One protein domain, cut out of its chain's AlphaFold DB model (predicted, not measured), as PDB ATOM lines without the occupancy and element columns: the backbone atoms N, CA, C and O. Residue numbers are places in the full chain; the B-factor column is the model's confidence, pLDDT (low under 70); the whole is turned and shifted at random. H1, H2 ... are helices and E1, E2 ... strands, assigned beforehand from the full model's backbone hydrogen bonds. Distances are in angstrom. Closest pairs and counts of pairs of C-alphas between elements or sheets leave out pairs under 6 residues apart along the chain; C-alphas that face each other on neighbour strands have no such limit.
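What this domain is: This is residues 3 to 34 and 41 to 186 of the 218 residues of the protein "DUF1618 domain-containing protein" of Panicum hallii (UniProt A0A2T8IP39). Two strongly twisted four-stranded sheets, E4 to E7 and E8 to E11, make a sandwich, only partly face to face, with their strands crossed; the long hairpin of E5 and E6 reaches out well past the part that faces the second sheet. A small sheet of E1 to E3 lies towards one end of the long axis, and the single short helix H1, near E11, lies towards the other, with part of the unnamed stretch 117 to 134. The printed part has 178 residues, with eleven named strands and one named helix in the order E1 to E7, H1, E8 to E11, and its class is mostly strand. The sheets run E1 - E2 - E3, E4 - E5 - E6 - E7 and E8 - E9 - E10 - E11, all antiparallel. The whole is compact, with a radius of gyration of the C-alphas of 18.4 A, yet elongated, spanning 68 by 38 by 31 A.

How they stand to each other: E1, residues 3 to 5, E2, residues 9 to 13, and E3, residues 22 to 26, form a meander, each strand the antiparallel neighbour of the one before. N 3 and O 11 of the hairpin E1 and E2 are 2.8 A apart, and N 10 and O 25 of the hairpin E2 and E3 are 2.8 A apart, both within hydrogen-bond range. A second meander is E4, residues 45 to 50, E5, residues 53 to 66, E6, residues 69 to 83, and E7, residues 93 to 99. E1 and E4 are only just apart, at 8.5 A. Within hydrogen-bond range are N 48 and O 55 of E4 and E5, 2.9 A, N 60 and O 76 of E5 and E6, 2.8 A, and N 79 and O 96 of E6 and E7, 2.9 A. E6 bends by 53 degrees at residue 73. H1, residues 109 to 116, has 3 of 4 O i to N i+4 pairs within hydrogen-bond range. The third meander is E8, residues 135 to 139, E9, residues 146 to 153, E10, residues 156 to 163, and E11, residues 168 to 175. Its N and O pairs within hydrogen-bond range include N 138 and O 148, 2.8 A, N 149 and O 160, 2.8 A, and N 161 and O 171, 2.8 A. H1 is on this sheet at a height over the sheet of 8.8 A, over none of its strands, but only just, with 2 of its C-alphas falling on E11; the closest C-alphas of H1 and E11 are those of Met 110 and Gly 171, 7.4 A. In the sandwich, two sheets face to face, the strands of the second and third meanders stand at 43 degrees. E4 and E8 have 10 pairs of C-alphas within 8 A, the closest those of Asp 46 and Thr 138, 5.7 A. E5 and E8 have 8 such pairs, the closest those of Val 57 and Pro 137, 6.9 A. E6 and E9 are near each other, with 5 pairs within 10 A, while E7 and E8 are apart.

Where its parts are: E1 begins at C-alpha 3, (-36.578, -25.043, -77.753), and measures 6.8 A from first to last C-alpha; E2 measures 13.3 A and E3 13.2 A. E4 measures 15.6 A, E5 42.2 A, E6 43.2 A and E7 18.1 A. E5 ends at C-alpha 66, (-9.962, -0.129, -57.957). H1 measures 11.1 A, E8 12.5 A, E9 21.5 A, E10 23.0 A and E11 20.4 A. E11 ends at C-alpha 175, (-33.174, -20.078, -49.065).

The domain as a whole: The two C-alphas farthest apart are those of Lys 18 and Glu 122, 68.5 A. Residues 35 to 40 are not printed; C-alphas 34 and 41 are 13.1 A apart across the cut, in the link from E3 to E4. The link from H1 to E8, 18 residues, is long. Mean pLDDT of the printed part is 81.6; residues 32 to 34, 104 to 128 and 176 to 186 are under 70.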
ATOM      1  N   PHE A   3     -37.880 -24.879 -78.394       90.38
ATOM      2  CA  PHE A   3     -36.578 -25.043 -77.753       90.38
ATOM      3  C   PHE A   3     -36.002 -23.661 -77.499       90.38
ATOM      4  O   PHE A   3     -36.019 -22.819 -78.397       90.38
ATOM      5  N   VAL A   4     -35.512 -23.422 -76.287       91.56
ATOM      6  CA  VAL A   4     -34.997 -22.110 -75.901       91.56
ATOM      7  C   VAL A   4     -33.507 -22.193 -75.630       91.56
ATOM      8  O   VAL A   4     -33.059 -22.957 -74.781       91.56
ATOM      9  N   ASP A   5     -32.757 -21.357 -76.334       91.06
ATOM     10  CA  ASP A   5     -31.390 -20.995 -76.008       91.06
ATOM     11  C   ASP A   5     -31.408 -19.558 -75.472       91.06
ATOM     12  O   ASP A   5     -31.633 -18.604 -76.220       91.06
ATOM     13  N   LEU A   6     -31.173 -19.402 -74.167       90.69
ATOM     14  CA  LEU A   6     -31.206 -18.112 -73.467       90.69
ATOM     15  C   LEU A   6     -30.198 -17.076 -74.014       90.69
ATOM     16  O   LEU A   6     -30.370 -15.877 -73.775       90.69
ATOM     17  N   TRP A   7     -29.168 -17.501 -74.752       87.81
ATOM     18  CA  TRP A   7     -28.223 -16.598 -75.411       87.81
ATOM     19  C   TRP A   7     -28.672 -16.190 -76.807       87.81
ATOM     20  O   TRP A   7     -28.518 -15.024 -77.179       87.81
ATOM     21  N   ASN A   8     -29.177 -17.152 -77.577       89.44
ATOM     22  CA  ASN A   8     -29.357 -16.994 -79.015       89.44
ATOM     23  C   ASN A   8     -30.807 -16.701 -79.396       89.44
ATOM     24  O   ASN A   8     -31.085 -15.700 -80.063       89.44
ATOM     25  N   GLY A   9     -31.747 -17.545 -78.976       92.19
ATOM     26  CA  GLY A   9     -33.117 -17.449 -79.457       92.19
ATOM     27  C   GLY A   9     -33.991 -18.641 -79.115       92.19
ATOM     28  O   GLY A   9     -33.625 -19.544 -78.367       92.19
ATOM     29  N   ILE A  10     -35.182 -18.622 -79.693       93.75
ATOM     30  CA  ILE A  10     -36.203 -19.646 -79.547       93.75
ATOM     31  C   ILE A  10     -36.408 -20.305 -80.906       93.75
ATOM     32  O   ILE A  10     -36.660 -19.633 -81.909       93.75
ATOM     33  N   LEU A  11     -36.330 -21.629 -80.933       92.56
ATOM     34  CA  LEU A  11     -36.668 -22.439 -82.090       92.56
ATOM     35  C   LEU A  11     -38.071 -23.012 -81.913       92.56
ATOM     36  O   LEU A  11     -38.338 -23.749 -80.967       92.56
ATOM     37  N   LEU A  12     -38.970 -22.681 -82.830       89.44
ATOM     38  CA  LEU A  12     -40.386 -23.013 -82.753       89.44
ATOM     39  C   LEU A  12     -40.768 -24.015 -83.820       89.44
ATOM     40  O   LEU A  12     -40.453 -23.844 -84.999       89.44
ATOM     41  N   TYR A  13     -41.534 -25.012 -83.398       87.00
ATOM     42  CA  TYR A  13     -42.108 -26.012 -84.276       87.00
ATOM     43  C   TYR A  13     -43.573 -26.248 -83.906       87.00
ATOM     44  O   TYR A  13     -43.890 -26.814 -82.853       87.00
ATOM     45  N   ASP A  14     -44.475 -25.758 -84.754       84.50
ATOM     46  CA  ASP A  14     -45.923 -25.868 -84.570       84.50
ATOM     47  C   ASP A  14     -46.447 -27.145 -85.235       84.50
ATOM     48  O   ASP A  14     -46.743 -27.157 -86.428       84.50
ATOM     49  N   VAL A  15     -46.552 -28.218 -84.449       85.69
ATOM     50  CA  VAL A  15     -46.989 -29.551 -84.903       85.69
ATOM     51  C   VAL A  15     -48.464 -29.621 -85.298       85.69
ATOM     52  O   VAL A  15     -48.881 -30.605 -85.899       85.69
ATOM     53  N   PHE A  16     -49.261 -28.604 -84.963       83.38
ATOM     54  CA  PHE A  16     -50.697 -28.595 -85.246       83.38
ATOM     55  C   PHE A  16     -51.032 -27.969 -86.603       83.38
ATOM     56  O   PHE A  16     -52.182 -28.000 -87.042       83.38
ATOM     57  N   ARG A  17     -50.039 -27.410 -87.303       81.81
ATOM     58  CA  ARG A  17     -50.220 -26.887 -88.660       81.81
ATOM     59  C   ARG A  17     -50.157 -28.005 -89.688       81.81
ATOM     60  O   ARG A  17     -49.330 -28.901 -89.591       81.81
ATOM     61  N   LYS A  18     -50.979 -27.878 -90.736       83.81
ATOM     62  CA  LYS A  18     -50.953 -28.773 -91.909       83.81
ATOM     63  C   LYS A  18     -49.577 -28.840 -92.592       83.81
ATOM     64  O   LYS A  18     -49.255 -29.868 -93.168       83.81
ATOM     65  N   ASP A  19     -48.802 -27.757 -92.527       85.94
ATOM     66  CA  ASP A  19     -47.430 -27.658 -93.044       85.94
ATOM     67  C   ASP A  19     -46.535 -27.010 -91.967       85.94
ATOM     68  O   ASP A  19     -46.430 -25.775 -91.894       85.94
ATOM     69  N   PRO A  20     -45.988 -27.805 -91.030       83.88
ATOM     70  CA  PRO A  20     -45.238 -27.289 -89.895       83.88
ATOM     71  C   PRO A  20     -43.867 -26.774 -90.350       83.88
ATOM     72  O   PRO A  20     -42.975 -27.539 -90.713       83.88
ATOM     73  N   LYS A  21     -43.674 -25.452 -90.286       85.25
ATOM     74  CA  LYS A  21     -42.389 -24.808 -90.590       85.25
ATOM     75  C   LYS A  21     -41.630 -24.482 -89.317       85.25
ATOM     76  O   LYS A  21     -42.193 -23.907 -88.384       85.25
ATOM     77  N   LEU A  22     -40.339 -24.798 -89.327       89.00
ATOM     78  CA  LEU A  22     -39.413 -24.375 -88.288       89.00
ATOM     79  C   LEU A  22     -39.261 -22.851 -88.337       89.00
ATOM     80  O   LEU A  22     -39.013 -22.282 -89.402       89.00
ATOM     81  N   ARG A  23     -39.426 -22.184 -87.195       88.62
ATOM     82  CA  ARG A  23     -39.280 -20.728 -87.078       88.62
ATOM     83  C   ARG A  23     -38.246 -20.407 -86.016       88.62
ATOM     84  O   ARG A  23     -38.333 -20.912 -84.902       88.62
ATOM     85  N   TYR A  24     -37.292 -19.555 -86.364       91.62
ATOM     86  CA  TYR A  24     -36.316 -19.036 -85.419       91.62
ATOM     87  C   TYR A  24     -36.720 -17.636 -84.969       91.62
ATOM     88  O   TYR A  24     -37.054 -16.786 -85.795       91.62
ATOM     89  N   VAL A  25     -36.676 -17.404 -83.663       92.19
ATOM     90  CA  VAL A  25     -36.927 -16.109 -83.041       92.19
ATOM     91  C   VAL A  25     -35.671 -15.700 -82.276       92.19
ATOM     92  O   VAL A  25     -35.363 -16.341 -81.272       92.19
ATOM     93  N   PRO A  26     -34.937 -14.659 -82.702       92.88
ATOM     94  CA  PRO A  26     -33.755 -14.211 -81.974       92.88
ATOM     95  C   PRO A  26     -34.140 -13.662 -80.595       92.88
ATOM     96  O   PRO A  26     -35.236 -13.123 -80.419       92.88
ATOM     97  N   MET A  27     -33.237 -13.783 -79.620       92.50
ATOM     98  CA  MET A  27     -33.366 -13.088 -78.336       92.50
ATOM     99  C   MET A  27     -33.360 -11.562 -78.535       92.50
ATOM    100  O   MET A  27     -32.791 -11.074 -79.518       92.50
ATOM    101  N   PRO A  28     -33.976 -10.789 -77.620       92.25
ATOM    102  CA  PRO A  28     -33.878  -9.338 -77.653       92.25
ATOM    103  C   PRO A  28     -32.424  -8.880 -77.482       92.25
ATOM    104  O   PRO A  28     -31.574  -9.663 -77.034       92.25
ATOM    105  N   PRO A  29     -32.136  -7.601 -77.788       88.56
ATOM    106  CA  PRO A  29     -30.829  -7.011 -77.548       88.56
ATOM    107  C   PRO A  29     -30.299  -7.345 -76.152       88.56
ATOM    108  O   PRO A  29     -31.012  -7.264 -75.146       88.56
ATOM    109  N   GLN A  30     -29.036  -7.761 -76.103       81.88
ATOM    110  CA  GLN A  30     -28.394  -8.094 -74.843       81.88
ATOM    111  C   GLN A  30     -28.048  -6.814 -74.080       81.88
ATOM    112  O   GLN A  30     -27.594  -5.838 -74.676       81.88
ATOM    113  N   LEU A  31     -28.172  -6.843 -72.751       77.69
ATOM    114  CA  LEU A  31     -27.652  -5.765 -71.899       77.69
ATOM    115  C   LEU A  31     -26.127  -5.597 -71.991       77.69
ATOM    116  O   LEU A  31     -25.599  -4.576 -71.560       77.69
ATOM    117  N   TYR A  32     -25.418  -6.590 -72.534       69.31
ATOM    118  CA  TYR A  32     -23.966  -6.603 -72.628       69.31
ATOM    119  C   TYR A  32     -23.514  -6.947 -74.060       69.31
ATOM    120  O   TYR A  32     -24.024  -7.920 -74.615       69.31
ATOM    121  N   PRO A  33     -22.552  -6.221 -74.663       58.41
ATOM    122  CA  PRO A  33     -22.098  -6.513 -76.025       58.41
ATOM    123  C   PRO A  33     -21.227  -7.775 -76.130       58.41
ATOM    124  O   PRO A  33     -21.161  -8.382 -77.194       58.41
ATOM    125  N   SER A  34     -20.529  -8.169 -75.055       56.75
ATOM    126  CA  SER A  34     -19.513  -9.230 -75.114       56.75
ATOM    127  C   SER A  34     -19.815 -10.383 -74.155       56.75
ATOM    128  O   SER A  34     -19.452 -10.347 -72.982       56.75
ATOM    129  N   PRO A  41     -26.120 -19.142 -68.900       87.12
ATOM    130  CA  PRO A  41     -27.116 -18.107 -69.135       87.12
ATOM    131  C   PRO A  41     -28.099 -17.951 -67.975       87.12
ATOM    132  O   PRO A  41     -28.533 -16.824 -67.736       87.12
ATOM    133  N   SER A  42     -28.408 -19.031 -67.246       88.75
ATOM    134  CA  SER A  42     -29.372 -19.013 -66.139       88.75
ATOM    135  C   SER A  42     -28.956 -18.053 -65.027       88.75
ATOM    136  O   SER A  42     -29.805 -17.444 -64.387       88.75
ATOM    137  N   LEU A  43     -27.650 -17.806 -64.859       87.44
ATOM    138  CA  LEU A  43     -27.132 -16.840 -63.892       87.44
ATOM    139  C   LEU A  43     -27.642 -15.417 -64.162       87.44
ATOM    140  O   LEU A  43     -27.743 -14.614 -63.240       87.44
ATOM    141  N   THR A  44     -27.939 -15.085 -65.418       89.56
ATOM    142  CA  THR A  44     -28.250 -13.710 -65.840       89.56
ATOM    143  C   THR A  44     -29.572 -13.586 -66.578       89.56
ATOM    144  O   THR A  44     -29.986 -12.469 -66.877       89.56
ATOM    145  N   ARG A  45     -30.229 -14.697 -66.913       93.00
ATOM    146  CA  ARG A  45     -31.412 -14.713 -67.766       93.00
ATOM    147  C   ARG A  45     -32.388 -15.782 -67.330       93.00
ATOM    148  O   ARG A  45     -31.984 -16.888 -66.996       93.00
ATOM    149  N   ASP A  46     -33.660 -15.455 -67.460       95.25
ATOM    150  CA  ASP A  46     -34.753 -16.410 -67.349       95.25
ATOM    151  C   ASP A  46     -35.852 -16.056 -68.343       95.25
ATOM    152  O   ASP A  46     -35.972 -14.903 -68.773       95.25
ATOM    153  N   ILE A  47     -36.616 -17.064 -68.743       94.88
ATOM    154  CA  ILE A  47     -37.684 -16.952 -69.722       94.88
ATOM    155  C   ILE A  47     -38.880 -17.788 -69.285       94.88
ATOM    156  O   ILE A  47     -38.762 -18.965 -68.954       94.88
ATOM    157  N   ALA A  48     -40.058 -17.187 -69.352       95.12
ATOM    158  CA  ALA A  48     -41.298 -17.843 -68.983       95.12
ATOM    159  C   ALA A  48     -42.413 -17.451 -69.946       95.12
ATOM    160  O   ALA A  48     -42.417 -16.362 -70.524       95.12
ATOM    161  N   ILE A  49     -43.392 -18.339 -70.096       93.38
ATOM    162  CA  ILE A  49     -44.684 -17.970 -70.667       93.38
ATOM    163  C   ILE A  49     -45.568 -17.541 -69.504       93.38
ATOM    164  O   ILE A  49     -45.834 -18.327 -68.599       93.38
ATOM    165  N   VAL A  50     -46.013 -16.291 -69.536       94.50
ATOM    166  CA  VAL A  50     -46.920 -15.706 -68.550       94.50
ATOM    167  C   VAL A  50     -48.161 -15.258 -69.308       94.50
ATOM    168  O   VAL A  50     -48.095 -14.350 -70.139       94.50
ATOM    169  N   LYS A  51     -49.286 -15.935 -69.055       92.75
ATOM    170  CA  LYS A  51     -50.521 -15.819 -69.849       92.75
ATOM    171  C   LYS A  51     -50.257 -16.064 -71.344       92.75
ATOM    172  O   LYS A  51     -49.846 -17.154 -71.727       92.75
ATOM    173  N   ASP A  52     -50.510 -15.070 -72.185       93.00
ATOM    174  CA  ASP A  52     -50.372 -15.090 -73.641       93.00
ATOM    175  C   ASP A  52     -49.052 -14.468 -74.126       93.00
ATOM    176  O   ASP A  52     -48.846 -14.296 -75.331       93.00
ATOM    177  N   ARG A  53     -48.140 -14.141 -73.205       94.50
ATOM    178  CA  ARG A  53     -46.863 -13.495 -73.509       94.50
ATOM    179  C   ARG A  53     -45.694 -14.372 -73.113       94.50
ATOM    180  O   ARG A  53     -45.700 -15.040 -72.084       94.50
ATOM    181  N   ILE A  54     -44.648 -14.311 -73.919       94.94
ATOM    182  CA  ILE A  54     -43.326 -14.755 -73.495       94.94
ATOM    183  C   ILE A  54     -42.683 -13.563 -72.816       94.94
ATOM    184  O   ILE A  54     -42.582 -12.499 -73.427       94.94
ATOM    185  N   LYS A  55     -42.258 -13.751 -71.573       96.94
ATOM    186  CA  LYS A  55     -41.473 -12.789 -70.814       96.94
ATOM    187  C   LYS A  55     -40.046 -13.312 -70.692       96.94
ATOM    188  O   LYS A  55     -39.831 -14.500 -70.474       96.94
ATOM    189  N   LEU A  56     -39.081 -12.419 -70.838       96.31
ATOM    190  CA  LEU A  56     -37.660 -12.660 -70.623       96.31
ATOM    191  C   LEU A  56     -37.158 -11.619 -69.629       96.31
ATOM    192  O   LEU A  56     -37.495 -10.445 -69.744       96.31
ATOM    193  N   VAL A  57     -36.296 -12.023 -68.710       96.44
ATOM    194  CA  VAL A  57     -35.533 -11.112 -67.861       96.44
ATOM    195  C   VAL A  57     -34.046 -11.256 -68.152       96.44
ATOM    196  O   VAL A  57     -33.556 -12.349 -68.426       96.44
ATOM    197  N   GLN A  58     -33.329 -10.137 -68.123       94.69
ATOM    198  CA  GLN A  58     -31.877 -10.070 -68.238       94.69
ATOM    199  C   GLN A  58     -31.319  -9.255 -67.073       94.69
ATOM    200  O   GLN A  58     -31.826  -8.167 -66.799       94.69
ATOM    201  N   VAL A  59     -30.254  -9.743 -66.442       92.50
ATOM    202  CA  VAL A  59     -29.526  -9.079 -65.355       92.50
ATOM    203  C   VAL A  59     -28.095  -8.804 -65.787       92.50
ATOM    204  O   VAL A  59     -27.425  -9.655 -66.373       92.50
ATOM    205  N   LEU A  60     -27.610  -7.614 -65.460       90.75
ATOM    206  CA  LEU A  60     -26.228  -7.203 -65.631       90.75
ATOM    207  C   LEU A  60     -25.660  -6.740 -64.290       90.75
ATOM    208  O   LEU A  60     -26.089  -5.720 -63.755       90.75
ATOM    209  N   MET A  61     -24.641  -7.448 -63.806       87.75
ATOM    210  CA  MET A  61     -23.801  -6.985 -62.702       87.75
ATOM    211  C   MET A  61     -22.797  -5.950 -63.220       87.75
ATOM    212  O   MET A  61     -22.006  -6.244 -64.118       87.75
ATOM    213  N   LYS A  62     -22.807  -4.747 -62.644       86.94
ATOM    214  CA  LYS A  62     -21.811  -3.699 -62.889       86.94
ATOM    215  C   LYS A  62     -20.656  -3.901 -61.910       86.94
ATOM    216  O   LYS A  62     -20.862  -3.945 -60.698       86.94
ATOM    217  N   THR A  63     -19.442  -4.018 -62.432       82.69
ATOM    218  CA  THR A  63     -18.216  -4.103 -61.631       82.69
ATOM    219  C   THR A  63     -17.382  -2.850 -61.824       82.69
ATOM    220  O   THR A  63     -17.287  -2.348 -62.944       82.69
ATOM    221  N   LYS A  64     -16.732  -2.382 -60.763       82.06
ATOM    222  CA  LYS A  64     -15.703  -1.345 -60.837       82.06
ATOM    223  C   LYS A  64     -14.346  -1.941 -60.506       82.06
ATOM    224  O   LYS A  64     -14.238  -2.854 -59.692       82.06
ATOM    225  N   GLU A  65     -13.322  -1.411 -61.157       82.69
ATOM    226  CA  GLU A  65     -11.932  -1.701 -60.835       82.69
ATOM    227  C   GLU A  65     -11.408  -0.622 -59.884       82.69
ATOM    228  O   GLU A  65     -11.616   0.571 -60.111       82.69
ATOM    229  N   SER A  66     -10.741  -1.026 -58.809       81.75
ATOM    230  CA  SER A  66      -9.962  -0.129 -57.957       81.75
ATOM    231  C   SER A  66      -8.721  -0.860 -57.470       81.75
ATOM    232  O   SER A  66      -8.815  -1.980 -56.973       81.75
ATOM    233  N   HIS A  67      -7.556  -0.231 -57.631       80.81
ATOM    234  CA  HIS A  67      -6.261  -0.775 -57.206       80.81
ATOM    235  C   HIS A  67      -5.981  -2.214 -57.697       80.81
ATOM    236  O   HIS A  67      -5.397  -3.013 -56.974       80.81
ATOM    237  N   GLY A  68      -6.412  -2.554 -58.919       79.88
ATOM    238  CA  GLY A  68      -6.234  -3.888 -59.508       79.88
ATOM    239  C   GLY A  68      -7.215  -4.959 -59.012       79.88
ATOM    240  O   GLY A  68      -7.114  -6.108 -59.434       79.88
ATOM    241  N   ASN A  69      -8.181  -4.596 -58.160       75.88
ATOM    242  CA  ASN A  69      -9.247  -5.478 -57.696       75.88
ATOM    243  C   ASN A  69     -10.597  -5.081 -58.308       75.88
ATOM    244  O   ASN A  69     -10.941  -3.898 -58.382       75.88
ATOM    245  N   TYR A  70     -11.388  -6.082 -58.701       75.62
ATOM    246  CA  TYR A  70     -12.760  -5.891 -59.169       75.62
ATOM    247  C   TYR A  70     -13.745  -6.096 -58.023       75.62
ATOM    248  O   TYR A  70     -13.724  -7.130 -57.358       75.62
ATOM    249  N   TYR A  71     -14.647  -5.139 -57.834       75.50
ATOM    250  CA  TYR A  71     -15.758  -5.244 -56.893       75.50
ATOM    251  C   TYR A  71     -17.085  -5.006 -57.607       75.50
ATOM    252  O   TYR A  71     -17.156  -4.289 -58.612       75.50
ATOM    253  N   TYR A  72     -18.146  -5.628 -57.094       77.50
ATOM    254  CA  TYR A  72     -19.506  -5.346 -57.538       77.50
ATOM    255  C   TYR A  72     -19.897  -3.941 -57.081       77.50
ATOM    256  O   TYR A  72     -19.795  -3.602 -55.903       77.50
ATOM    257  N   ASP A  73     -20.304  -3.117 -58.036       83.31
ATOM    258  CA  ASP A  73     -20.666  -1.722 -57.807       83.31
ATOM    259  C   ASP A  73     -22.181  -1.536 -57.785       83.31
ATOM    260  O   ASP A  73     -22.713  -0.832 -56.934       83.31
ATOM    261  N   SER A  74     -22.869  -2.164 -58.739       88.38
ATOM    262  CA  SER A  74     -24.312  -2.037 -58.927       88.38
ATOM    263  C   SER A  74     -24.834  -3.186 -59.799       88.38
ATOM    264  O   SER A  74     -24.069  -4.037 -60.262       88.38
ATOM    265  N   TRP A  75     -26.130  -3.200 -60.092       91.88
ATOM    266  CA  TRP A  75     -26.739  -4.118 -61.044       91.88
ATOM    267  C   TRP A  75     -27.922  -3.472 -61.771       91.88
ATOM    268  O   TRP A  75     -28.501  -2.480 -61.323       91.88
ATOM    269  N   VAL A  76     -28.243  -4.012 -62.945       93.69
ATOM    270  CA  VAL A  76     -29.367  -3.584 -63.787       93.69
ATOM    271  C   VAL A  76     -30.146  -4.810 -64.213       93.69
ATOM    272  O   VAL A  76     -29.554  -5.782 -64.674       93.69
ATOM    273  N   ALA A  77     -31.467  -4.748 -64.115       95.38
ATOM    274  CA  ALA A  77     -32.359  -5.767 -64.634       95.38
ATOM    275  C   ALA A  77     -33.290  -5.168 -65.696       95.38
ATOM    276  O   ALA A  77     -33.791  -4.054 -65.550       95.38
ATOM    277  N   THR A  78     -33.524  -5.906 -66.779       96.50
ATOM    278  CA  THR A  78     -34.521  -5.548 -67.799       96.50
ATOM    279  C   THR A  78     -35.444  -6.708 -68.074       96.50
ATOM    280  O   THR A  78     -34.984  -7.844 -68.183       96.50
ATOM    281  N   THR A  79     -36.726  -6.412 -68.231       97.31
ATOM    282  CA  THR A  79     -37.712  -7.370 -68.716       97.31
ATOM    283  C   THR A  79     -38.107  -7.032 -70.143       97.31
ATOM    284  O   THR A  79     -38.187  -5.868 -70.538       97.31
ATOM    285  N   TRP A  80     -38.345  -8.074 -70.918       97.44
ATOM    286  CA  TRP A  80     -38.772  -8.010 -72.302       97.44
ATOM    287  C   TRP A  80     -39.981  -8.908 -72.468       97.44
ATOM    288  O   TRP A  80     -40.025  -9.988 -71.875       97.44
ATOM    289  N   SER A  81     -40.911  -8.521 -73.329       96.25
ATOM    290  CA  SER A  81     -42.009  -9.395 -73.694       96.25
ATOM    291  C   SER A  81     -42.317  -9.375 -75.177       96.25
ATOM    292  O   SER A  81     -41.910  -8.487 -75.922       96.25
ATOM    293  N   ARG A  82     -43.018 -10.417 -75.607       95.06
ATOM    294  CA  ARG A  82     -43.596 -10.557 -76.941       95.06
ATOM    295  C   ARG A  82     -44.787 -11.506 -76.881       95.06
ATOM    296  O   ARG A  82     -44.957 -12.218 -75.886       95.06
ATOM    297  N   LEU A  83     -45.599 -11.566 -77.928       94.44
ATOM    298  CA  LEU A  83     -46.739 -12.481 -77.964       94.44
ATOM    299  C   LEU A  83     -46.287 -13.941 -78.123       94.44
ATOM    300  O   LEU A  83     -45.440 -14.267 -78.960       94.44
ATOM    301  N   ALA A  84     -46.882 -14.841 -77.335       90.94
ATOM    302  CA  ALA A  84     -46.542 -16.265 -77.322       90.94
ATOM    303  C   ALA A  84     -47.082 -17.038 -78.537       90.94
ATOM    304  O   ALA A  84     -46.629 -18.146 -78.816       90.94
ATOM    305  N   ASN A  85     -48.029 -16.464 -79.287       87.25
ATOM    306  CA  ASN A  85     -48.540 -17.044 -80.534       87.25
ATOM    307  C   ASN A  85     -47.676 -16.709 -81.768       87.25
ATOM    308  O   ASN A  85     -48.009 -17.136 -82.874       87.25
ATOM    309  N   PHE A  86     -46.565 -15.983 -81.587       84.56
ATOM    310  CA  PHE A  86     -45.584 -15.640 -82.625       84.56
ATOM    311  C   PHE A  86     -46.197 -15.134 -83.948       84.56
ATOM    312  O   PHE A  86     -45.973 -15.738 -85.014       84.56
ATOM    313  N   PRO A  87     -46.974 -14.035 -83.910       84.19
ATOM    314  CA  PRO A  87     -47.450 -13.394 -85.120       84.19
ATOM    315  C   PRO A  87     -46.268 -12.757 -85.857       84.19
ATOM    316  O   PRO A  87     -45.251 -12.408 -85.261       84.19
ATOM    317  N   GLN A  88     -46.383 -12.650 -87.180       77.38
ATOM    318  CA  GLN A  88     -45.254 -12.287 -88.042       77.38
ATOM    319  C   GLN A  88     -44.731 -10.864 -87.798       77.38
ATOM    320  O   GLN A  88     -43.545 -10.615 -87.987       77.38
ATOM    321  N   GLU A  89     -45.604  -9.956 -87.367       83.50
ATOM    322  CA  GLU A  89     -45.296  -8.538 -87.144       83.50
ATOM    323  C   GLU A  89     -44.818  -8.236 -85.716       83.50
ATOM    324  O   GLU A  89     -44.378  -7.127 -85.425       83.50
ATOM    325  N   ASP A  90     -44.891  -9.211 -84.810       87.19
ATOM    326  CA  ASP A  90     -44.540  -9.015 -83.407       87.19
ATOM    327  C   ASP A  90     -43.041  -9.217 -83.168       87.19
ATOM    328  O   ASP A  90     -42.392 -10.136 -83.686       87.19
ATOM    329  N   SER A  91     -42.489  -8.356 -82.325       90.31
ATOM    330  CA  SER A  91     -41.082  -8.336 -81.954       90.31
ATOM    331  C   SER A  91     -40.954  -8.157 -80.447       90.31
ATOM    332  O   SER A  91     -41.930  -7.888 -79.753       90.31
ATOM    333  N   TRP A  92     -39.750  -8.355 -79.923       95.19
ATOM    334  CA  TRP A  92     -39.505  -8.114 -78.510       95.19
ATOM    335  C   TRP A  92     -39.656  -6.629 -78.174       95.19
ATOM    336  O   TRP A  92     -38.968  -5.792 -78.756       95.19
ATOM    337  N   SER A  93     -40.488  -6.320 -77.183       95.12
ATOM    338  CA  SER A  93     -40.569  -5.008 -76.547       95.12
ATOM    339  C   SER A  93     -39.886  -5.049 -75.186       95.12
ATOM    340  O   SER A  93     -40.059  -6.008 -74.437       95.12
ATOM    341  N   GLN A  94     -39.111  -4.017 -74.852       96.25
ATOM    342  CA  GLN A  94     -38.624  -3.849 -73.484       96.25
ATOM    343  C   GLN A  94     -39.786  -3.344 -72.628       96.25
ATOM    344  O   GLN A  94     -40.322  -2.275 -72.916       96.25
ATOM    345  N   ASP A  95     -40.154  -4.083 -71.585       95.62
ATOM    346  CA  ASP A  95     -41.250  -3.684 -70.700       95.62
ATOM    347  C   ASP A  95     -40.728  -2.752 -69.603       95.62
ATOM    348  O   ASP A  95     -41.194  -1.623 -69.459       95.62
ATOM    349  N   PHE A  96     -39.709  -3.199 -68.859       96.75
ATOM    350  CA  PHE A  96     -39.158  -2.458 -67.727       96.75
ATOM    351  C   PHE A  96     -37.633  -2.511 -67.708       96.75
ATOM    352  O   PHE A  96     -37.012  -3.505 -68.087       96.75
ATOM    353  N   LYS A  97     -37.030  -1.425 -67.218       95.75
ATOM    354  CA  LYS A  97     -35.614  -1.340 -66.860       95.75
ATOM    355  C   LYS A  97     -35.511  -0.826 -65.431       95.75
ATOM    356  O   LYS A  97     -36.087   0.211 -65.099       95.75
ATOM    357  N   LEU A  98     -34.756  -1.552 -64.622       94.44
ATOM    358  CA  LEU A  98     -34.529  -1.274 -63.217       94.44
ATOM    359  C   LEU A  98     -33.028  -1.192 -62.964       94.44
ATOM    360  O   LEU A  98     -32.307  -2.152 -63.236       94.44
ATOM    361  N   GLU A  99     -32.563  -0.066 -62.437       93.06
ATOM    362  CA  GLU A  99     -31.243   0.009 -61.813       93.06
ATOM    363  C   GLU A  99     -31.397  -0.203 -60.308       93.06
ATOM    364  O   GLU A  99     -32.411   0.181 -59.729       93.06
ATOM    365  N   ALA A 100     -30.408  -0.820 -59.669       89.56
ATOM    366  CA  ALA A 100     -30.500  -1.140 -58.247       89.56
ATOM    367  C   ALA A 100     -30.777   0.090 -57.359       89.56
ATOM    368  O   ALA A 100     -31.498  -0.015 -56.368       89.56
ATOM    369  N   SER A 101     -30.251   1.254 -57.753       87.19
ATOM    370  CA  SER A 101     -30.457   2.545 -57.084       87.19
ATOM    371  C   SER A 101     -31.877   3.090 -57.212       87.19
ATOM    372  O   SER A 101     -32.275   3.962 -56.446       87.19
ATOM    373  N   ASP A 102     -32.651   2.604 -58.185       88.25
ATOM    374  CA  ASP A 102     -34.036   3.029 -58.367       88.25
ATOM    375  C   ASP A 102     -34.986   2.366 -57.359       88.25
ATOM    376  O   ASP A 102     -36.166   2.721 -57.306       88.25
ATOM    377  N   ILE A 103     -34.521   1.359 -56.614       85.25
ATOM    378  CA  ILE A 103     -35.384   0.584 -55.728       85.25
ATOM    379  C   ILE A 103     -35.703   1.419 -54.498       85.25
ATOM    380  O   ILE A 103     -34.861   1.643 -53.626       85.25
ATOM    381  N   ASN A 104     -36.960   1.854 -54.423       69.38
ATOM    382  CA  ASN A 104     -37.424   2.654 -53.307       69.38
ATOM    383  C   ASN A 104     -37.380   1.821 -52.018       69.38
ATOM    384  O   ASN A 104     -38.120   0.847 -51.851       69.38
ATOM    385  N   SER A 105     -36.488   2.228 -51.122       61.47
ATOM    386  CA  SER A 105     -36.213   1.571 -49.846       61.47
ATOM    387  C   SER A 105     -37.002   2.171 -48.680       61.47
ATOM    388  O   SER A 105     -37.092   1.554 -47.619       61.47
ATOM    389  N   ASP A 106     -37.600   3.349 -48.874       54.62
ATOM    390  CA  ASP A 106     -38.072   4.207 -47.782       54.62
ATOM    391  C   ASP A 106     -39.451   3.812 -47.237       54.62
ATOM    392  O   ASP A 106     -39.833   4.241 -46.153       54.62
ATOM    393  N   ASN A 107     -40.178   2.928 -47.929       52.62
ATOM    394  CA  ASN A 107     -41.529   2.513 -47.530       52.62
ATOM    395  C   ASN A 107     -41.645   1.040 -47.106       52.62
ATOM    396  O   ASN A 107     -42.762   0.566 -46.894       52.62
ATOM    397  N   ASN A 108     -40.536   0.295 -46.981       55.00
ATOM    398  CA  ASN A 108     -40.589  -1.119 -46.594       55.00
ATOM    399  C   ASN A 108     -39.644  -1.447 -45.414       55.00
ATOM    400  O   ASN A 108     -38.424  -1.466 -45.599       55.00
ATOM    401  N   PRO A 109     -40.173  -1.794 -44.220       54.00
ATOM    402  CA  PRO A 109     -39.364  -2.168 -43.054       54.00
ATOM    403  C   PRO A 109     -38.445  -3.386 -43.287       54.00
ATOM    404  O   PRO A 109     -37.532  -3.614 -42.499       54.00
ATOM    405  N   MET A 110     -38.630  -4.144 -44.373       53.97
ATOM    406  CA  MET A 110     -37.818  -5.314 -44.734       53.97
ATOM    407  C   MET A 110     -36.480  -4.980 -45.410       53.97
ATOM    408  O   MET A 110     -35.541  -5.768 -45.291       53.97
ATOM    409  N   HIS A 111     -36.332  -3.808 -46.048       58.47
ATOM    410  CA  HIS A 111     -35.010  -3.350 -46.510       58.47
ATOM    411  C   HIS A 111     -34.054  -3.243 -45.312       58.47
ATOM    412  O   HIS A 111     -32.905  -3.671 -45.365       58.47
ATOM    413  N   PHE A 112     -34.582  -2.789 -44.174       57.16
ATOM    414  CA  PHE A 112     -33.850  -2.690 -42.919       57.16
ATOM    415  C   PHE A 112     -33.414  -4.058 -42.361       57.16
ATOM    416  O   PHE A 112     -32.365  -4.126 -41.733       57.16
ATOM    417  N   GLU A 113     -34.149  -5.157 -42.587       58.72
ATOM    418  CA  GLU A 113     -33.755  -6.488 -42.089       58.72
ATOM    419  C   GLU A 113     -32.597  -7.127 -42.864       58.72
ATOM    420  O   GLU A 113     -31.713  -7.708 -42.233       58.72
ATOM    421  N   LEU A 114     -32.545  -6.989 -44.196       60.31
ATOM    422  CA  LEU A 114     -31.385  -7.427 -44.987       60.31
ATOM    423  C   LEU A 114     -30.151  -6.572 -44.700       60.31
ATOM    424  O   LEU A 114     -29.071  -7.112 -44.469       60.31
ATOM    425  N   LEU A 115     -30.323  -5.246 -44.649       60.19
ATOM    426  CA  LEU A 115     -29.243  -4.316 -44.315       60.19
ATOM    427  C   LEU A 115     -28.658  -4.573 -42.918       60.19
ATOM    428  O   LEU A 115     -27.460  -4.392 -42.710       60.19
ATOM    429  N   LYS A 116     -29.483  -5.001 -41.953       57.78
ATOM    430  CA  LYS A 116     -29.039  -5.347 -40.592       57.78
ATOM    431  C   LYS A 116     -28.153  -6.589 -40.526       57.78
ATOM    432  O   LYS A 116     -27.397  -6.709 -39.568       57.78
ATOM    433  N   ARG A 117     -28.271  -7.518 -41.479       54.78
ATOM    434  CA  ARG A 117     -27.550  -8.806 -41.485       54.78
ATOM    435  C   ARG A 117     -26.231  -8.762 -42.264       54.78
ATOM    436  O   ARG A 117     -25.640  -9.801 -42.502       54.78
ATOM    437  N   LEU A 118     -25.792  -7.575 -42.680       52.97
ATOM    438  CA  LEU A 118     -24.590  -7.378 -43.488       52.97
ATOM    439  C   LEU A 118     -23.591  -6.477 -42.743       52.97
ATOM    440  O   LEU A 118     -23.625  -5.255 -42.931       52.97
ATOM    441  N   PRO A 119     -22.735  -7.039 -41.869       48.25
ATOM    442  CA  PRO A 119     -21.623  -6.307 -41.287       48.25
ATOM    443  C   PRO A 119     -20.537  -6.026 -42.342       48.25
ATOM    444  O   PRO A 119     -20.233  -6.860 -43.190       48.25
ATOM    445  N   ASP A 120     -19.969  -4.825 -42.284       49.22
ATOM    446  CA  ASP A 120     -18.673  -4.464 -42.874       49.22
ATOM    447  C   ASP A 120     -17.519  -5.141 -42.099       49.22
ATOM    448  O   ASP A 120     -17.699  -5.525 -40.938       49.22
ATOM    449  N   ASP A 121     -16.324  -5.208 -42.691       48.59
ATOM    450  CA  ASP A 121     -15.058  -5.596 -42.043       48.59
ATOM    451  C   ASP A 121     -14.759  -4.732 -40.791       48.59
ATOM    452  O   ASP A 121     -14.015  -5.139 -39.900       48.59
ATOM    453  N   GLU A 122     -15.397  -3.558 -40.673       52.00
ATOM    454  CA  GLU A 122     -15.346  -2.648 -39.516       52.00
ATOM    455  C   GLU A 122     -16.537  -2.775 -38.535       52.00
ATOM    456  O   GLU A 122     -16.695  -1.956 -37.625       52.00
ATOM    457  N   GLY A 123     -17.420  -3.765 -38.706       48.62
ATOM    458  CA  GLY A 123     -18.563  -3.997 -37.811       48.62
ATOM    459  C   GLY A 123     -19.691  -2.960 -37.920       48.62
ATOM    460  O   GLY A 123     -20.516  -2.849 -37.011       48.62
ATOM    461  N   LYS A 124     -19.759  -2.195 -39.021       49.88
ATOM    462  CA  LYS A 124     -20.866  -1.264 -39.316       49.88
ATOM    463  C   LYS A 124     -21.804  -1.841 -40.390       49.88
ATOM    464  O   LYS A 124     -21.320  -2.365 -41.385       49.88
ATOM    465  N   PRO A 125     -23.139  -1.741 -40.243       48.81
ATOM    466  CA  PRO A 125     -24.084  -2.273 -41.229       48.81
ATOM    467  C   PRO A 125     -24.096  -1.395 -42.485       48.81
ATOM    468  O   PRO A 125     -24.489  -0.226 -42.398       48.81
ATOM    469  N   ARG A 126     -23.640  -1.895 -43.650       53.00
ATOM    470  CA  ARG A 126     -23.630  -1.048 -44.863       53.00
ATOM    471  C   ARG A 126     -23.540  -1.709 -46.243       53.00
ATOM    472  O   ARG A 126     -23.149  -1.027 -47.192       53.00
ATOM    473  N   MET A 127     -23.925  -2.967 -46.435       58.88
ATOM    474  CA  MET A 127     -24.104  -3.453 -47.813       58.88
ATOM    475  C   MET A 127     -25.485  -3.021 -48.320       58.88
ATOM    476  O   MET A 127     -26.492  -3.596 -47.930       58.88
ATOM    477  N   SER A 128     -25.539  -1.969 -49.145       69.69
ATOM    478  CA  SER A 128     -26.777  -1.528 -49.800       69.69
ATOM    479  C   SER A 128     -27.253  -2.570 -50.814       69.69
ATOM    480  O   SER A 128     -26.441  -3.290 -51.395       69.69
ATOM    481  N   LEU A 129     -28.564  -2.616 -51.075       76.38
ATOM    482  CA  LEU A 129     -29.173  -3.451 -52.123       76.38
ATOM    483  C   LEU A 129     -28.456  -3.319 -53.481       76.38
ATOM    484  O   LEU A 129     -28.370  -4.278 -54.245       76.38
ATOM    485  N   GLU A 130     -27.892  -2.142 -53.751       81.06
ATOM    486  CA  GLU A 130     -27.082  -1.848 -54.932       81.06
ATOM    487  C   GLU A 130     -25.853  -2.745 -55.063       81.06
ATOM    488  O   GLU A 130     -25.537  -3.199 -56.157       81.06
ATOM    489  N   ARG A 131     -25.176  -3.040 -53.952       80.06
ATOM    490  CA  ARG A 131     -23.917  -3.793 -53.943       80.06
ATOM    491  C   ARG A 131     -24.105  -5.302 -53.838       80.06
ATOM    492  O   ARG A 131     -23.115  -6.031 -53.881       80.06
ATOM    493  N   LEU A 132     -25.343  -5.783 -53.703       82.19
ATOM    494  CA  LEU A 132     -25.613  -7.215 -53.667       82.19
ATOM    495  C   LEU A 132     -25.234  -7.858 -54.998       82.19
ATOM    496  O   LEU A 132     -25.625  -7.390 -56.069       82.19
ATOM    497  N   PHE A 133     -24.524  -8.981 -54.924       84.00
ATOM    498  CA  PHE A 133     -24.418  -9.866 -56.070       84.00
ATOM    499  C   PHE A 133     -25.783 -10.495 -56.329       84.00
ATOM    500  O   PHE A 133     -26.292 -11.228 -55.480       84.00
ATOM    501  N   ILE A 134     -26.359 -10.215 -57.493       87.94
ATOM    502  CA  ILE A 134     -27.619 -10.797 -57.930       87.94
ATOM    503  C   ILE A 134     -27.374 -11.712 -59.122       87.94
ATOM    504  O   ILE A 134     -26.727 -11.337 -60.100       87.94
ATOM    505  N   GLY A 135     -27.955 -12.902 -59.055       89.19
ATOM    506  CA  GLY A 135     -28.015 -13.830 -60.169       89.19
ATOM    507  C   GLY A 135     -29.288 -14.658 -60.143       89.19
ATOM    508  O   GLY A 135     -30.143 -14.486 -59.273       89.19
ATOM    509  N   TYR A 136     -29.389 -15.566 -61.110       91.31
ATOM    510  CA  TYR A 136     -30.487 -16.521 -61.244       91.31
ATOM    511  C   TYR A 136     -31.854 -15.843 -61.144       91.31
ATOM    512  O   TYR A 136     -32.632 -16.148 -60.236       91.31
ATOM    513  N   PRO A 137     -32.132 -14.861 -62.022       94.94
ATOM    514  CA  PRO A 137     -33.439 -14.242 -62.025       94.94
ATOM    515  C   PRO A 137     -34.509 -15.305 -62.309       94.94
ATOM    516  O   PRO A 137     -34.254 -16.286 -62.998       94.94
ATOM    517  N   THR A 138     -35.710 -15.138 -61.776       96.00
ATOM    518  CA  THR A 138     -36.851 -16.012 -62.066       96.00
ATOM    519  C   THR A 138     -38.106 -15.168 -62.198       96.00
ATOM    520  O   THR A 138     -38.446 -14.392 -61.303       96.00
ATOM    521  N   ILE A 139     -38.792 -15.293 -63.329       96.38
ATOM    522  CA  ILE A 139     -40.010 -14.540 -63.622       96.38
ATOM    523  C   ILE A 139     -41.182 -15.152 -62.853       96.38
ATOM    524  O   ILE A 139     -41.433 -16.354 -62.917       96.38
ATOM    525  N   SER A 140     -41.936 -14.311 -62.149       95.81
ATOM    526  CA  SER A 140     -43.205 -14.709 -61.543       95.81
ATOM    527  C   SER A 140     -44.231 -15.116 -62.606       95.81
ATOM    528  O   SER A 140     -44.447 -14.400 -63.588       95.81
ATOM    529  N   LEU A 141     -44.918 -16.238 -62.383       95.06
ATOM    530  CA  LEU A 141     -45.965 -16.734 -63.285       95.06
ATOM    531  C   LEU A 141     -47.329 -16.051 -63.070       95.06
ATOM    532  O   LEU A 141     -48.231 -16.227 -63.888       95.06
ATOM    533  N   ASP A 142     -47.470 -15.224 -62.030       92.62
ATOM    534  CA  ASP A 142     -48.741 -14.604 -61.615       92.62
ATOM    535  C   ASP A 142     -49.101 -13.314 -62.384       92.62
ATOM    536  O   ASP A 142     -50.015 -12.588 -62.000       92.62
ATOM    537  N   ASP A 143     -48.378 -12.993 -63.463       89.00
ATOM    538  CA  ASP A 143     -48.534 -11.755 -64.248       89.00
ATOM    539  C   ASP A 143     -48.545 -10.462 -63.408       89.00
ATOM    540  O   ASP A 143     -49.346  -9.553 -63.613       89.00
ATOM    541  N   ASN A 144     -47.634 -10.385 -62.441       91.94
ATOM    542  CA  ASN A 144     -47.489  -9.256 -61.517       91.94
ATOM    543  C   ASN A 144     -46.187  -8.463 -61.729       91.94
ATOM    544  O   ASN A 144     -45.822  -7.659 -60.879       91.94
ATOM    545  N   ASP A 145     -45.479  -8.707 -62.839       95.75
ATOM    546  CA  ASP A 145     -44.180  -8.099 -63.178       95.75
ATOM    547  C   ASP A 145     -43.115  -8.225 -62.066       95.75
ATOM    548  O   ASP A 145     -42.148  -7.462 -62.021       95.75
ATOM    549  N   ILE A 146     -43.277  -9.210 -61.176       96.75
ATOM    550  CA  ILE A 146     -42.298  -9.537 -60.146       96.75
ATOM    551  C   ILE A 146     -41.225 -10.441 -60.745       96.75
ATOM    552  O   ILE A 146     -41.518 -11.445 -61.400       96.75
ATOM    553  N   VAL A 147     -39.973 -10.099 -60.464       97.25
ATOM    554  CA  VAL A 147     -38.822 -10.964 -60.697       97.25
ATOM    555  C   VAL A 147     -38.205 -11.313 -59.352       97.25
ATOM    556  O   VAL A 147     -37.960 -10.446 -58.511       97.25
ATOM    557  N   TYR A 148     -37.955 -12.600 -59.157       95.06
ATOM    558  CA  TYR A 148     -37.179 -13.107 -58.042       95.06
ATOM    559  C   TYR A 148     -35.709 -13.126 -58.431       95.06
ATOM    560  O   TYR A 148     -35.358 -13.535 -59.531       95.06
ATOM    561  N   PHE A 149     -34.852 -12.691 -57.527       93.12
ATOM    562  CA  PHE A 149     -33.413 -12.648 -57.707       93.12
ATOM    563  C   PHE A 149     -32.758 -13.378 -56.557       93.12
ATOM    564  O   PHE A 149     -33.172 -13.221 -55.408       93.12
ATOM    565  N   MET A 150     -31.712 -14.134 -56.850       90.56
ATOM    566  CA  MET A 150     -30.963 -14.823 -55.820       90.56
ATOM    567  C   MET A 150     -29.665 -14.096 -55.505       90.56
ATOM    568  O   MET A 150     -28.985 -13.579 -56.392       90.56
ATOM    569  N   THR A 151     -29.314 -14.080 -54.228       85.94
ATOM    570  CA  THR A 151     -28.098 -13.462 -53.712       85.94
ATOM    571  C   THR A 151     -27.489 -14.322 -52.610       85.94
ATOM    572  O   THR A 151     -28.168 -15.145 -51.997       85.94
ATOM    573  N   MET A 152     -26.190 -14.157 -52.384       79.75
ATOM    574  CA  MET A 152     -25.441 -14.836 -51.333       79.75
ATOM    575  C   MET A 152     -24.955 -13.796 -50.334       79.75
ATOM    576  O   MET A 152     -24.252 -12.859 -50.705       79.75
ATOM    577  N   VAL A 153     -25.311 -13.989 -49.070       76.75
ATOM    578  CA  VAL A 153     -24.951 -13.111 -47.955       76.75
ATOM    579  C   VAL A 153     -24.454 -13.993 -46.816       76.75
ATOM    580  O   VAL A 153     -25.171 -14.893 -46.389       76.75
ATOM    581  N   GLU A 154     -23.219 -13.775 -46.354       74.56
ATOM    582  CA  GLU A 154     -22.596 -14.554 -45.266       74.56
ATOM    583  C   GLU A 154     -22.681 -16.087 -45.456       74.56
ATOM    584  O   GLU A 154     -22.969 -16.842 -44.527       74.56
ATOM    585  N   ASN A 155     -22.439 -16.575 -46.680       72.88
ATOM    586  CA  ASN A 155     -22.548 -17.998 -47.058       72.88
ATOM    587  C   ASN A 155     -23.957 -18.607 -46.924       72.88
ATOM    588  O   ASN A 155     -24.105 -19.832 -46.881       72.88
ATOM    589  N   LYS A 156     -24.988 -17.762 -46.872       77.25
ATOM    590  CA  LYS A 156     -26.397 -18.147 -46.943       77.25
ATOM    591  C   LYS A 156     -26.988 -17.643 -48.251       77.25
ATOM    592  O   LYS A 156     -26.720 -16.507 -48.648       77.25
ATOM    593  N   ALA A 157     -27.786 -18.475 -48.910       82.00
ATOM    594  CA  ALA A 157     -28.535 -18.046 -50.081       82.00
ATOM    595  C   ALA A 157     -29.819 -17.330 -49.648       82.00
ATOM    596  O   ALA A 157     -30.458 -17.668 -48.654       82.00
ATOM    597  N   TRP A 158     -30.182 -16.314 -50.413       85.06
ATOM    598  CA  TRP A 158     -31.350 -15.481 -50.194       85.06
ATOM    599  C   TRP A 158     -32.047 -15.241 -51.518       85.06
ATOM    600  O   TRP A 158     -31.399 -15.090 -52.552       85.06
ATOM    601  N   VAL A 159     -33.367 -15.152 -51.473       88.44
ATOM    602  CA  VAL A 159     -34.196 -14.745 -52.600       88.44
ATOM    603  C   VAL A 159     -34.835 -13.409 -52.260       88.44
ATOM    604  O   VAL A 159     -35.453 -13.260 -51.206       88.44
ATOM    605  N   ILE A 160     -34.706 -12.442 -53.163       89.25
ATOM    606  CA  ILE A 160     -35.412 -11.166 -53.098       89.25
ATOM    607  C   ILE A 160     -36.450 -11.110 -54.215       89.25
ATOM    608  O   ILE A 160     -36.172 -11.474 -55.353       89.25
ATOM    609  N   ALA A 161     -37.654 -10.658 -53.891       92.31
ATOM    610  CA  ALA A 161     -38.729 -10.444 -54.849       92.31
ATOM    611  C   ALA A 161     -38.815  -8.952 -55.160       92.31
ATOM    612  O   ALA A 161     -39.013  -8.143 -54.250       92.31
ATOM    613  N   VAL A 162     -38.682  -8.584 -56.429       92.44
ATOM    614  CA  VAL A 162     -38.663  -7.188 -56.866       92.44
ATOM    615  C   VAL A 162     -39.759  -6.956 -57.891       92.44
ATOM    616  O   VAL A 162     -39.854  -7.655 -58.894       92.44
ATOM    617  N   ASP A 163     -40.585  -5.955 -57.628       94.06
ATOM    618  CA  ASP A 163     -41.586  -5.446 -58.552       94.06
ATOM    619  C   ASP A 163     -40.903  -4.541 -59.576       94.06
ATOM    620  O   ASP A 163     -40.460  -3.434 -59.250       94.06
ATOM    621  N   MET A 164     -40.786  -5.029 -60.810       95.81
ATOM    622  CA  MET A 164     -40.056  -4.340 -61.874       95.81
ATOM    623  C   MET A 164     -40.786  -3.086 -62.366       95.81
ATOM    624  O   MET A 164     -40.143  -2.153 -62.846       95.81
ATOM    625  N   ARG A 165     -42.118  -3.047 -62.229       95.12
ATOM    626  CA  ARG A 165     -42.969  -1.940 -62.678       95.12
ATOM    627  C   ARG A 165     -42.898  -0.766 -61.712       95.12
ATOM    628  O   ARG A 165     -42.684   0.367 -62.135       95.12
ATOM    629  N   TYR A 166     -43.092  -1.039 -60.425       92.31
ATOM    630  CA  TYR A 166     -43.098  -0.009 -59.384       92.31
ATOM    631  C   TYR A 166     -41.716   0.241 -58.780       92.31
ATOM    632  O   TYR A 166     -41.566   1.172 -57.994       92.31
ATOM    633  N   LYS A 167     -40.709  -0.552 -59.170       91.69
ATOM    634  CA  LYS A 167     -39.330  -0.469 -58.670       91.69
ATOM    635  C   LYS A 167     -39.278  -0.618 -57.148       91.69
ATOM    636  O   LYS A 167     -38.704   0.199 -56.432       91.69
ATOM    637  N   MET A 168     -39.934  -1.663 -56.644       88.00
ATOM    638  CA  MET A 168     -40.109  -1.890 -55.206       88.00
ATOM    639  C   MET A 168     -39.661  -3.285 -54.788       88.00
ATOM    640  O   MET A 168     -39.979  -4.277 -55.441       88.00
ATOM    641  N   LEU A 169     -39.005  -3.375 -53.633       87.06
ATOM    642  CA  LEU A 169     -38.752  -4.649 -52.968       87.06
ATOM    643  C   LEU A 169     -40.054  -5.168 -52.332       87.06
ATOM    644  O   LEU A 169     -40.636  -4.511 -51.462       87.06
ATOM    645  N   LYS A 170     -40.520  -6.341 -52.765       88.06
ATOM    646  CA  LYS A 170     -41.783  -6.964 -52.330       88.06
ATOM    647  C   LYS A 170     -41.601  -7.996 -51.231       88.06
ATOM    648  O   LYS A 170     -42.515  -8.194 -50.441       88.06
ATOM    649  N   GLY A 171     -40.446  -8.647 -51.180       84.06
ATOM    650  CA  GLY A 171     -40.200  -9.706 -50.214       84.06
ATOM    651  C   GLY A 171     -38.760 -10.179 -50.233       84.06
ATOM    652  O   GLY A 171     -38.016  -9.926 -51.180       84.06
ATOM    653  N   VAL A 172     -38.388 -10.853 -49.154       83.88
ATOM    654  CA  VAL A 172     -37.059 -11.408 -48.929       83.88
ATOM    655  C   VAL A 172     -37.233 -12.708 -48.156       83.88
ATOM    656  O   VAL A 172     -37.970 -12.736 -47.171       83.88
ATOM    657  N   ALA A 173     -36.537 -13.762 -48.563       84.31
ATOM    658  CA  ALA A 173     -36.490 -15.014 -47.824       84.31
ATOM    659  C   ALA A 173     -35.081 -15.615 -47.856       84.31
ATOM    660  O   ALA A 173     -34.415 -15.589 -48.889       84.31
ATOM    661  N   GLU A 174     -34.641 -16.177 -46.731       82.62
ATOM    662  CA  GLU A 174     -33.475 -17.064 -46.699       82.62
ATOM    663  C   GLU A 174     -33.852 -18.376 -47.405       82.62
ATOM    664  O   GLU A 174     -34.942 -18.914 -47.197       82.62
ATOM    665  N   PHE A 175     -32.974 -18.869 -48.273       74.75
ATOM    666  CA  PHE A 175     -33.174 -20.078 -49.065       74.75
ATOM    667  C   PHE A 175     -32.001 -21.041 -48.849       74.75
ATOM    668  O   PHE A 175     -30.841 -20.658 -48.959       74.75
ATOM    669  N   GLY A 176     -32.302 -22.314 -48.578       65.88
ATOM    670  CA  GLY A 176     -31.299 -23.354 -48.320       65.88
ATOM    671  C   GLY A 176     -30.873 -23.476 -46.848       65.88
ATOM    672  O   GLY A 176     -31.148 -22.611 -46.023       65.88
ATOM    673  N   SER A 177     -30.220 -24.592 -46.515       61.25
ATOM    674  CA  SER A 177     -29.613 -24.861 -45.203       61.25
ATOM    675  C   SER A 177     -28.101 -25.014 -45.349       61.25
ATOM    676  O   SER A 177     -27.670 -25.561 -46.354       61.25
ATOM    677  N   GLU A 178     -27.343 -24.585 -44.335       55.72
ATOM    678  CA  GLU A 178     -25.883 -24.731 -44.159       55.72
ATOM    679  C   GLU A 178     -24.983 -24.522 -45.401       55.72
ATOM    680  O   GLU A 178     -24.925 -25.343 -46.308       55.72
ATOM    681  N   ARG A 179     -24.173 -23.450 -45.362       52.25
ATOM    682  CA  ARG A 179     -22.985 -23.186 -46.208       52.25
ATOM    683  C   ARG A 179     -23.116 -23.634 -47.671       52.25
ATOM    684  O   ARG A 179     -22.533 -24.632 -48.095       52.25
ATOM    685  N   THR A 180     -23.795 -22.826 -48.474       55.09
ATOM    686  CA  THR A 180     -23.812 -22.984 -49.931       55.09
ATOM    687  C   THR A 180     -22.550 -22.366 -50.554       55.09
ATOM    688  O   THR A 180     -22.295 -21.175 -50.413       55.09
ATOM    689  N   PHE A 181     -21.743 -23.163 -51.269       50.00
ATOM    690  CA  PHE A 181     -20.555 -22.690 -52.023       50.00
ATOM    691  C   PHE A 181     -20.888 -22.154 -53.428       50.00
ATOM    692  O   PHE A 181     -20.006 -21.831 -54.220       50.00
ATOM    693  N   GLY A 182     -22.173 -22.072 -53.744       52.81
ATOM    694  CA  GLY A 182     -22.711 -21.605 -55.011       52.81
ATOM    695  C   GLY A 182     -24.197 -21.916 -55.062       52.81
ATOM    696  O   GLY A 182     -24.690 -22.700 -54.245       52.81
ATOM    697  N   ILE A 183     -24.907 -21.315 -56.014       56.50
ATOM    698  CA  ILE A 183     -26.256 -21.767 -56.328       56.50
ATOM    699  C   ILE A 183     -26.308 -22.280 -57.757       56.50
ATOM    700  O   ILE A 183     -25.704 -21.704 -58.650       56.50
ATOM    701  N   THR A 184     -27.021 -23.379 -57.961       55.56
ATOM    702  CA  THR A 184     -27.308 -23.941 -59.276       55.56
ATOM    703  C   THR A 184     -28.816 -24.107 -59.415       55.56
ATOM    704  O   THR A 184     -29.508 -24.477 -58.463       55.56
ATOM    705  N   GLN A 185     -29.354 -23.808 -60.598       55.66
ATOM    706  CA  GLN A 185     -30.750 -24.106 -60.894       55.66
ATOM    707  C   GLN A 185     -30.931 -25.629 -60.928       55.66
ATOM    708  O   GLN A 185     -30.144 -26.349 -61.547       55.66
ATOM    709  N   SER A 186     -31.958 -26.132 -60.243       51.56
ATOM    710  CA  SER A 186     -32.195 -27.570 -60.157       51.56
ATOM    711  C   SER A 186     -32.602 -28.140 -61.517       51.56
ATOM    712  O   SER A 186     -33.603 -27.726 -62.101       51.56
TER     713      SER A 186